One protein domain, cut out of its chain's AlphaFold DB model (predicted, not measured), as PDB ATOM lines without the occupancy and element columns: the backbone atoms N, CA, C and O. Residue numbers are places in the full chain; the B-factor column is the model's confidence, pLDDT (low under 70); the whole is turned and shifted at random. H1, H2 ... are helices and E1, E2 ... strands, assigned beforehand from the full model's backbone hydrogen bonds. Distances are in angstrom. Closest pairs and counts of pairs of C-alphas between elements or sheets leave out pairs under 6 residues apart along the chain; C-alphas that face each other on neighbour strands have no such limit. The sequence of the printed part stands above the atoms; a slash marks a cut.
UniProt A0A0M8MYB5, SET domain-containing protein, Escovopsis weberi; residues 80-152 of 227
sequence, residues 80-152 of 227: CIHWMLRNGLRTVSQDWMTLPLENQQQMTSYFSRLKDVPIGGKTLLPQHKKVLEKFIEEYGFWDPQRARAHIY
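This is residues 80 to 152 of the 227 residues of the protein "SET domain-containing protein" of Escovopsis weberi (UniProt A0A0M8MYB5). The longest helix, H3, runs along one side, with the short helix H1 crossing it and a small antiparallel patch, strand E1 between two short stretches, near its last residues. H2 sits away from H3, beyond H1, and a long loop, residues 111 to 125, leads from H2 back to H3; the longest dimension runs from the loop at Arg 86 to H2. The printed part has 73 residues, with three named helices and one named strand in the order H1, H2, H3, E1. It is mostly helix by its named elements, though these hold 35 of the 73 residues, under half. The whole is compact, with a radius of gyration of the C-alphas of 11.9 A, and it spans 31 by 23 by 19 A.

Start with H3, residues 126 to 139, the longest helix. With residues 129 to 133 alone it touches H1, residues 92 to 98; look at Ser 93 and Lys 129, whose C-alphas are the closest, 5.8 A apart. Their lines stand about perpendicular, at 75 degrees. From H1 move on to H2, residues 101 to 110, which is close but not clearly touching: the closest C-alphas, those of Trp 96 and Gln 104, are 7.5 A apart. H1 and H2 run opposite ways at a steep tilt of 48 degrees. H2 and H3 are apart. Return to H3 for E1, residues 148 to 151: their closest C-alphas, those of Tyr 139 and Ile 151, are 6.4 A apart. E1 pairs with no named strand, but residues 80 to 81 pair antiparallel with its residues 148 to 149, and residues 141 to 142 with its residues 149 to 150. E1 is apart from H1 and H2. In H1, H2 and H3 every O i to N i+4 pair is within hydrogen-bond range.

Find C-alpha 126 at (-20.301, 23.002, -33.079); from there H3 runs 20.2 A to C-alpha 139 at (-39.828, 21.140, -37.697). H1 begins at C-alpha 92, at (-28.205, 22.087, -42.809), and measures 9.8 A to C-alpha 98. H2 covers 14.4 A from C-alpha 101 to C-alpha 110. E1 measures 10.2 A and ends at C-alpha 151, at (-38.840, 24.007, -43.368).

The C-alphas farthest apart are those of Arg 86 and Ser 109, 34.6 A. The printed part has no cut. The link from H2 to H3 is long, with 15 residues; that from H1 to H2 is tight, with 2, and that from H3 to E1 is short, with 8. The mean pLDDT of the printed part is 90.4, and residues 83 to 88 are under 70.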
ATOM      1  N   CYS A  80     -32.709  21.294 -46.958       94.19
ATOM      2  CA  CYS A  80     -31.399  20.696 -46.709       94.19
ATOM      3  C   CYS A  80     -31.421  19.174 -46.846       94.19
ATOM      4  O   CYS A  80     -32.459  18.532 -46.667       94.19
ATOM      5  N   ILE A  81     -30.258  18.578 -47.098       90.12
ATOM      6  CA  ILE A  81     -30.050  17.133 -46.994       90.12
ATOM      7  C   ILE A  81     -29.850  16.802 -45.517       90.12
ATOM      8  O   ILE A  81     -28.914  17.298 -44.881       90.12
ATOM      9  N   HIS A  82     -30.725  15.966 -44.963       78.06
ATOM     10  CA  HIS A  82     -30.685  15.636 -43.536       78.06
ATOM     11  C   HIS A  82     -30.525  14.135 -43.250       78.06
ATOM     12  O   HIS A  82     -29.923  13.777 -42.231       78.06
ATOM     13  N   TRP A  83     -30.969  13.245 -44.143       68.81
ATOM     14  CA  TRP A  83     -30.762  11.805 -43.972       68.81
ATOM     15  C   TRP A  83     -29.846  11.214 -45.038       68.81
ATOM     16  O   TRP A  83     -29.936  11.526 -46.223       68.81
ATOM     17  N   MET A  84     -28.955  10.330 -44.592       62.41
ATOM     18  CA  MET A  84     -28.045   9.611 -45.466       62.41
ATOM     19  C   MET A  84     -28.754   8.414 -46.092       62.41
ATOM     20  O   MET A  84     -29.051   7.432 -45.410       62.41
ATOM     21  N   LEU A  85     -28.856   8.395 -47.415       55.31
ATOM     22  CA  LEU A  85     -28.609   7.141 -48.117       55.31
ATOM     23  C   LEU A  85     -27.102   6.844 -47.958       55.31
ATOM     24  O   LEU A  85     -26.282   7.286 -48.747       55.31
ATOM     25  N   ARG A  86     -26.746   6.179 -46.847       46.41
ATOM     26  CA  ARG A  86     -25.459   5.501 -46.575       46.41
ATOM     27  C   ARG A  86     -24.155   6.305 -46.826       46.41
ATOM     28  O   ARG A  86     -23.387   5.880 -47.675       46.41
ATOM     29  N   ASN A  87     -23.861   7.363 -46.049       57.94
ATOM     30  CA  ASN A  87     -22.580   8.138 -45.980       57.94
ATOM     31  C   ASN A  87     -22.613   9.605 -46.481       57.94
ATOM     32  O   ASN A  87     -21.563  10.223 -46.647       57.94
ATOM     33  N   GLY A  88     -23.789  10.193 -46.715       60.97
ATOM     34  CA  GLY A  88     -23.911  11.602 -47.122       60.97
ATOM     35  C   GLY A  88     -23.622  12.627 -46.010       60.97
ATOM     36  O   GLY A  88     -23.892  12.396 -44.833       60.97
ATOM     37  N   LEU A  89     -23.114  13.804 -46.385       77.12
ATOM     38  CA  LEU A  89     -22.925  14.931 -45.467       77.12
ATOM     39  C   LEU A  89     -24.270  15.633 -45.212       77.12
ATOM     40  O   LEU A  89     -24.933  16.050 -46.159       77.12
ATOM     41  N   ARG A  90     -24.666  15.796 -43.942       84.00
ATOM     42  CA  ARG A  90     -25.803  16.655 -43.569       84.00
ATOM     43  C   ARG A  90     -25.474  18.104 -43.912       84.00
ATOM     44  O   ARG A  90     -24.469  18.633 -43.437       84.00
ATOM     45  N   THR A  91     -26.320  18.754 -44.703       91.19
ATOM     46  CA  THR A  91     -25.993  20.070 -45.274       91.19
ATOM     47  C   THR A  91     -26.605  21.245 -44.519       91.19
ATOM     48  O   THR A  91     -26.228  22.375 -44.799       91.19
ATOM     49  N   VAL A  92     -27.447  21.018 -43.498       94.50
ATOM     50  CA  VAL A  92     -28.205  22.087 -42.809       94.50
ATOM     51  C   VAL A  92     -27.357  23.285 -42.370       94.50
ATOM     52  O   VAL A  92     -27.795  24.421 -42.478       94.50
ATOM     53  N   SER A  93     -26.127  23.063 -41.898       94.81
ATOM     54  CA  SER A  93     -25.239  24.165 -41.500       94.81
ATOM     55  C   SER A  93     -24.790  25.009 -42.694       94.81
ATOM     56  O   SER A  93     -24.731  26.229 -42.591       94.81
ATOM     57  N   GLN A  94     -24.481  24.366 -43.821       94.81
ATOM     58  CA  GLN A  94     -24.099  25.039 -45.060       94.81
ATOM     59  C   GLN A  94     -25.300  25.761 -45.680       94.81
ATOM     60  O   GLN A  94     -25.188  26.927 -46.056       94.81
ATOM     61  N   ASP A  95     -26.452  25.091 -45.733       95.94
ATOM     62  CA  ASP A  95     -27.696  25.670 -46.244       95.94
ATOM     63  C   ASP A  95     -28.134  26.866 -45.392       95.94
ATOM     64  O   ASP A  95     -28.500  27.902 -45.932       95.94
ATOM     65  N   TRP A  96     -28.000  26.787 -44.063       97.12
ATOM     66  CA  TRP A  96     -28.224  27.931 -43.177       97.12
ATOM     67  C   TRP A  96     -27.285  29.094 -43.496       97.12
ATOM     68  O   TRP A  96     -27.760  30.201 -43.706       97.12
ATOM     69  N   MET A  97     -25.966  28.868 -43.570       96.50
ATOM     70  CA  MET A  97     -24.989  29.943 -43.818       96.50
ATOM     71  C   MET A  97     -25.163  30.620 -45.185       96.50
ATOM     72  O   MET A  97     -24.812  31.789 -45.322       96.50
ATOM     73  N   THR A  98     -25.695  29.900 -46.176       95.81
ATOM     74  CA  THR A  98     -25.960  30.416 -47.532       95.81
ATOM     75  C   THR A  98     -27.368  30.977 -47.712       95.81
ATOM     76  O   THR A  98     -27.645  31.620 -48.724       95.81
ATOM     77  N   LEU A  99     -28.251  30.776 -46.732       96.75
ATOM     78  CA  LEU A  99     -29.595  31.333 -46.732       96.75
ATOM     79  C   LEU A  99     -29.528  32.875 -46.703       96.75
ATOM     80  O   LEU A  99     -28.734  33.424 -45.933       96.75
ATOM     81  N   PRO A 100     -30.354  33.596 -47.488       97.06
ATOM     82  CA  PRO A 100     -30.405  35.055 -47.429       97.06
ATOM     83  C   PRO A 100     -30.637  35.573 -46.006       97.06
ATOM     84  O   PRO A 100     -31.390  34.971 -45.237       97.06
ATOM     85  N   LEU A 101     -30.021  36.709 -45.661       97.25
ATOM     86  CA  LEU A 101     -30.099  37.281 -44.312       97.25
ATOM     87  C   LEU A 101     -31.547  37.534 -43.868       97.25
ATOM     88  O   LEU A 101     -31.885  37.218 -42.734       97.25
ATOM     89  N   GLU A 102     -32.400  38.039 -44.761       97.38
ATOM     90  CA  GLU A 102     -33.825  38.262 -44.483       97.38
ATOM     91  C   GLU A 102     -34.536  36.960 -44.085       97.38
ATOM     92  O   GLU A 102     -35.251  36.914 -43.087       97.38
ATOM     93  N   ASN A 103     -34.259  35.863 -44.794       97.44
ATOM     94  CA  ASN A 103     -34.833  34.559 -44.474       97.44
ATOM     95  C   ASN A 103     -34.305  34.026 -43.136       97.44
ATOM     96  O   ASN A 103     -35.072  33.472 -42.354       97.44
ATOM     97  N   GLN A 104     -33.015  34.210 -42.835       98.00
ATOM     98  CA  GLN A 104     -32.470  33.851 -41.522       98.00
ATOM     99  C   GLN A 104     -33.147  34.659 -40.407       98.00
ATOM    100  O   GLN A 104     -33.581  34.075 -39.418       98.00
ATOM    101  N   GLN A 105     -33.296  35.978 -40.585       97.44
ATOM    102  CA  GLN A 105     -33.986  36.861 -39.640       97.44
ATOM    103  C   GLN A 105     -35.426  36.401 -39.409       97.44
ATOM    104  O   GLN A 105     -35.835  36.218 -38.261       97.44
ATOM    105  N   GLN A 106     -36.157  36.125 -40.487       95.81
ATOM    106  CA  GLN A 106     -37.523  35.623 -40.422       95.81
ATOM    107  C   GLN A 106     -37.595  34.278 -39.687       95.81
ATOM    108  O   GLN A 106     -38.409  34.095 -38.787       95.81
ATOM    109  N   MET A 107     -36.702  33.332 -39.984       97.25
ATOM    110  CA  MET A 107     -36.662  32.068 -39.245       97.25
ATOM    111  C   MET A 107     -36.363  32.290 -37.756       97.25
ATOM    112  O   MET A 107     -37.026  31.696 -36.910       97.25
ATOM    113  N   THR A 108     -35.424  33.170 -37.403       96.94
ATOM    114  CA  THR A 108     -35.127  33.460 -35.989       96.94
ATOM    115  C   THR A 108     -36.272  34.157 -35.252       96.94
ATOM    116  O   THR A 108     -36.393  33.971 -34.042       96.94
ATOM    117  N   SER A 109     -37.140  34.909 -35.945       95.38
ATOM    118  CA  SER A 109     -38.304  35.550 -35.320       95.38
ATOM    119  C   SER A 109     -39.452  34.575 -35.058       95.38
ATOM    120  O   SER A 109     -40.152  34.721 -34.060       95.38
ATOM    121  N   TYR A 110     -39.648  33.575 -35.926       95.19
ATOM    122  CA  TYR A 110     -40.733  32.592 -35.783       95.19
ATOM    123  C   TYR A 110     -40.334  31.352 -34.970       95.19
ATOM    124  O   TYR A 110     -41.161  30.781 -34.255       95.19
ATOM    125  N   PHE A 111     -39.060  30.953 -35.011       96.19
ATOM    126  CA  PHE A 111     -38.566  29.755 -34.336       96.19
ATOM    127  C   PHE A 111     -37.638  30.119 -33.178       96.19
ATOM    128  O   PHE A 111     -36.435  30.311 -33.349       96.19
ATOM    129  N   SER A 112     -38.179  30.121 -31.958       94.56
ATOM    130  CA  SER A 112     -37.439  30.474 -30.734       94.56
ATOM    131  C   SER A 112     -36.176  29.635 -30.497       94.56
ATOM    132  O   SER A 112     -35.222  30.116 -29.888       94.56
ATOM    133  N   ARG A 113     -36.125  28.399 -31.015       95.06
ATOM    134  CA  ARG A 113     -34.934  27.533 -30.967       95.06
ATOM    135  C   ARG A 113     -33.746  28.066 -31.764       95.06
ATOM    136  O   ARG A 113     -32.620  27.661 -31.493       95.06
ATOM    137  N   LEU A 114     -33.988  28.936 -32.740       97.06
ATOM    138  CA  LEU A 114     -32.954  29.508 -33.595       97.06
ATOM    139  C   LEU A 114     -32.430  30.853 -33.080       97.06
ATOM    140  O   LEU A 114     -31.489  31.375 -33.665       97.06
ATOM    141  N   LYS A 115     -32.981  31.399 -31.986       95.75
ATOM    142  CA  LYS A 115     -32.640  32.741 -31.476       95.75
ATOM    143  C   LYS A 115     -31.137  32.961 -31.241       95.75
ATOM    144  O   LYS A 115     -30.640  34.061 -31.446       95.75
ATOM    145  N   ASP A 116     -30.426  31.908 -30.835       95.25
ATOM    146  CA  ASP A 116     -28.996  31.955 -30.506       95.25
ATOM    147  C   ASP A 116     -28.111  31.478 -31.676       95.25
ATOM    148  O   ASP A 116     -26.887  31.420 -31.555       95.25
ATOM    149  N   VAL A 117     -28.707  31.105 -32.816       97.31
ATOM    150  CA  VAL A 117     -27.959  30.678 -34.003       97.31
ATOM    151  C   VAL A 117     -27.484  31.924 -34.761       97.31
ATOM    152  O   VAL A 117     -28.303  32.765 -35.132       97.31
ATOM    153  N   PRO A 118     -26.175  32.065 -35.040       97.44
ATOM    154  CA  PRO A 118     -25.660  33.212 -35.775       97.44
ATOM    155  C   PRO A 118     -26.290  33.367 -37.165       97.44
ATOM    156  O   PRO A 118     -26.409  32.398 -37.918       97.44
ATOM    157  N   ILE A 119     -26.613  34.612 -37.513       97.12
ATOM    158  CA  ILE A 119     -27.103  35.035 -38.833       97.12
ATOM    159  C   ILE A 119     -26.041  35.868 -39.572       97.12
ATOM    160  O   ILE A 119     -25.065  36.326 -38.971       97.12
ATOM    161  N   GLY A 120     -26.232  36.087 -40.872       93.56
ATOM    162  CA  GLY A 120     -25.374  36.903 -41.734       93.56
ATOM    163  C   GLY A 120     -24.098  36.202 -42.187       93.56
ATOM    164  O   GLY A 120     -23.052  36.839 -42.256       93.56
ATOM    165  N   GLY A 121     -24.150  34.887 -42.426       83.06
ATOM    166  CA  GLY A 121     -22.991  34.117 -42.903       83.06
ATOM    167  C   GLY A 121     -21.861  33.973 -41.875       83.06
ATOM    168  O   GLY A 121     -20.742  33.605 -42.223       83.06
ATOM    169  N   LYS A 122     -22.135  34.267 -40.598       87.88
ATOM    170  CA  LYS A 122     -21.171  34.106 -39.503       87.88
ATOM    171  C   LYS A 122     -20.830  32.632 -39.283       87.88
ATOM    172  O   LYS A 122     -21.684  31.753 -39.393       87.88
ATOM    173  N   THR A 123     -19.587  32.376 -38.883       94.44
ATOM    174  CA  THR A 123     -19.094  31.028 -38.582       94.44
ATOM    175  C   THR A 123     -19.932  30.343 -37.500       94.44
ATOM    176  O   THR A 123     -20.119  30.868 -36.401       94.44
ATOM    177  N   LEU A 124     -20.403  29.129 -37.791       96.50
ATOM    178  CA  LEU A 124     -21.168  28.315 -36.849       96.50
ATOM    179  C   LEU A 124     -20.253  27.466 -35.957       96.50
ATOM    180  O   LEU A 124     -19.532  26.587 -36.438       96.50
ATOM    181  N   LEU A 125     -20.357  27.671 -34.643       96.50
ATOM    182  CA  LEU A 125     -19.758  26.796 -33.634       96.50
ATOM    183  C   LEU A 125     -20.421  25.405 -33.635       96.50
ATOM    184  O   LEU A 125     -21.589  25.283 -34.027       96.50
ATOM    185  N   PRO A 126     -19.739  24.352 -33.141       96.00
ATOM    186  CA  PRO A 126     -20.301  23.002 -33.079       96.00
ATOM    187  C   PRO A 126     -21.663  22.912 -32.374       96.00
ATOM    188  O   PRO A 126     -22.519  22.144 -32.815       96.00
ATOM    189  N   GLN A 127     -21.911  23.710 -31.325       96.56
ATOM    190  CA  GLN A 127     -23.224  23.731 -30.670       96.56
ATOM    191  C   GLN A 127     -24.349  24.232 -31.588       96.56
ATOM    192  O   GLN A 127     -25.437  23.664 -31.569       96.56
ATOM    193  N   HIS A 128     -24.089  25.232 -32.437       96.44
ATOM    194  CA  HIS A 128     -25.095  25.787 -33.347       96.44
ATOM    195  C   HIS A 128     -25.474  24.764 -34.417       96.44
ATOM    196  O   HIS A 128     -26.648  24.613 -34.740       96.44
ATOM    197  N   LYS A 129     -24.493  23.992 -34.903       95.19
ATOM    198  CA  LYS A 129     -24.740  22.895 -35.851       95.19
ATOM    199  C   LYS A 129     -25.688  21.851 -35.254       95.19
ATOM    200  O   LYS A 129     -26.670  21.495 -35.893       95.19
ATOM    201  N   LYS A 130     -25.462  21.443 -33.999       94.31
ATOM    202  CA  LYS A 130     -26.350  20.509 -33.281       94.31
ATOM    203  C   LYS A 130     -27.761  21.072 -33.078       94.31
ATOM    204  O   LYS A 130     -28.729  20.318 -33.151       94.31
ATOM    205  N   VAL A 131     -27.888  22.373 -32.801       96.19
ATOM    206  CA  VAL A 131     -29.195  23.047 -32.695       96.19
ATOM    207  C   VAL A 131     -29.932  22.989 -34.030       96.19
ATOM    208  O   VAL A 131     -31.089  22.581 -34.050       96.19
ATOM    209  N   LEU A 132     -29.256  23.312 -35.136       96.38
ATOM    210  CA  LEU A 132     -29.829  23.235 -36.481       96.38
ATOM    211  C   LEU A 132     -30.259  21.810 -36.846       96.38
ATOM    212  O   LEU A 132     -31.347  21.618 -37.372       96.38
ATOM    213  N   GLU A 133     -29.453  20.794 -36.537       93.62
ATOM    214  CA  GLU A 133     -29.832  19.400 -36.797       93.62
ATOM    215  C   GLU A 133     -31.106  18.998 -36.047       93.62
ATOM    216  O   GLU A 133     -32.047  18.511 -36.670       93.62
ATOM    217  N   LYS A 134     -31.171  19.264 -34.736       92.75
ATOM    218  CA  LYS A 134     -32.373  18.990 -33.931       92.75
ATOM    219  C   LYS A 134     -33.584  19.777 -34.421       92.75
ATOM    220  O   LYS A 134     -34.691  19.252 -34.441       92.75
ATOM    221  N   PHE A 135     -33.367  21.024 -34.836       95.19
ATOM    222  CA  PHE A 135     -34.412  21.863 -35.407       95.19
ATOM    223  C   PHE A 135     -35.035  21.212 -36.650       95.19
ATOM    224  O   PHE A 135     -36.258  21.152 -36.751       95.19
ATOM    225  N   ILE A 136     -34.224  20.648 -37.551       94.69
ATOM    226  CA  ILE A 136     -34.738  19.926 -38.723       94.69
ATOM    227  C   ILE A 136     -35.504  18.655 -38.329       94.69
ATOM    228  O   ILE A 136     -36.535  18.362 -38.928       94.69
ATOM    229  N   GLU A 137     -35.051  17.903 -37.325       89.56
ATOM    230  CA  GLU A 137     -35.761  16.696 -36.868       89.56
ATOM    231  C   GLU A 137     -37.186  17.011 -36.365       89.56
ATOM    232  O   GLU A 137     -38.135  16.251 -36.612       89.56
ATOM    233  N   GLU A 138     -37.329  18.153 -35.691       90.38
ATOM    234  CA  GLU A 138     -38.566  18.621 -35.065       90.38
ATOM    235  C   GLU A 138     -39.515  19.286 -36.071       90.38
ATOM    236  O   GLU A 138     -40.664  18.858 -36.191       90.38
ATOM    237  N   TYR A 139     -39.021  20.260 -36.838       94.31
ATOM    238  CA  TYR A 139     -39.828  21.140 -37.697       94.31
ATOM    239  C   TYR A 139     -39.824  20.748 -39.185       94.31
ATOM    240  O   TYR A 139     -40.582  21.316 -39.976       94.31
ATOM    241  N   GLY A 140     -38.968  19.801 -39.579       94.00
ATOM    242  CA  GLY A 140     -38.767  19.388 -40.965       94.00
ATOM    243  C   GLY A 140     -39.874  18.497 -41.521       94.00
ATOM    244  O   GLY A 140     -40.243  17.475 -40.931       94.00
ATOM    245  N   PHE A 141     -40.331  18.850 -42.720       93.38
ATOM    246  CA  PHE A 141     -41.137  18.006 -43.595       93.38
ATOM    247  C   PHE A 141     -40.235  17.315 -44.605       93.38
ATOM    248  O   PHE A 141     -39.444  17.951 -45.297       93.38
ATOM    249  N   TRP A 142     -40.356  16.000 -44.682       88.75
ATOM    250  CA  TRP A 142     -39.492  15.168 -45.508       88.75
ATOM    251  C   TRP A 142     -40.088  15.028 -46.898       88.75
ATOM    252  O   TRP A 142     -41.301  14.843 -47.032       88.75
ATOM    253  N   ASP A 143     -39.235  15.057 -47.918       85.44
ATOM    254  CA  ASP A 143     -39.650  14.589 -49.235       85.44
ATOM    255  C   ASP A 143     -40.021  13.087 -49.177       85.44
ATOM    256  O   ASP A 143     -39.608  12.360 -48.261       85.44
ATOM    257  N   PRO A 144     -40.823  12.579 -50.129       79.94
ATOM    258  CA  PRO A 144     -41.218  11.169 -50.143       79.94
ATOM    259  C   PRO A 144     -40.026  10.199 -50.155       79.94
ATOM    260  O   PRO A 144     -40.105   9.106 -49.595       79.94
ATOM    261  N   GLN A 145     -38.911  10.608 -50.763       81.94
ATOM    262  CA  GLN A 145     -37.663   9.848 -50.838       81.94
ATOM    263  C   GLN A 145     -36.855   9.883 -49.529       81.94
ATOM    264  O   GLN A 145     -35.899   9.120 -49.384       81.94
ATOM    265  N   ARG A 146     -37.237  10.739 -48.573       81.62
ATOM    266  CA  ARG A 146     -36.535  11.022 -47.312       81.62
ATOM    267  C   ARG A 146     -35.073  11.435 -47.493       81.62
ATOM    268  O   ARG A 146     -34.253  11.207 -46.605       81.62
ATOM    269  N   ALA A 147     -34.740  12.037 -48.629       84.25
ATOM    270  CA  ALA A 147     -33.417  12.582 -48.901       84.25
ATOM    271  C   ALA A 147     -33.301  14.015 -48.367       84.25
ATOM    272  O   ALA A 147     -32.268  14.401 -47.806       84.25
ATOM    273  N   ARG A 148     -34.372  14.800 -48.515       89.75
ATOM    274  CA  ARG A 148     -34.414  16.211 -48.136       89.75
ATOM    275  C   ARG A 148     -35.425  16.467 -47.034       89.75
ATOM    276  O   ARG A 148     -36.457  15.807 -46.930       89.75
ATOM    277  N   ALA A 149     -35.098  17.461 -46.223       93.25
ATOM    278  CA  ALA A 149     -36.003  18.066 -45.270       93.25
ATOM    279  C   ALA A 149     -36.251  19.521 -45.664       93.25
ATOM    280  O   ALA A 149     -35.333  20.236 -46.074       93.25
ATOM    281  N   HIS A 150     -37.499  19.936 -45.512       96.00
ATOM    282  CA  HIS A 150     -38.014  21.243 -45.868       96.00
ATOM    283  C   HIS A 150     -38.603  21.905 -44.626       96.00
ATOM    284  O   HIS A 150     -39.353  21.277 -43.876       96.00
ATOM    285  N   ILE A 151     -38.262  23.170 -44.415       97.69
ATOM    286  CA  ILE A 151     -38.840  24.007 -43.368       97.69
ATOM    287  C   ILE A 151     -39.736  25.035 -44.030       97.69
ATOM    288  O   ILE A 151     -39.333  25.689 -44.993       97.69
ATOM    289  N   TYR A 152     -40.931  25.185 -43.483       97.56
ATOM    290  CA  TYR A 152     -41.944  26.131 -43.924       97.56
ATOM    291  C   TYR A 152     -42.260  27.060 -42.756       97.56
ATOM    292  O   TYR A 152     -42.210  26.631 -41.607       97.56
TER     293      TYR A 152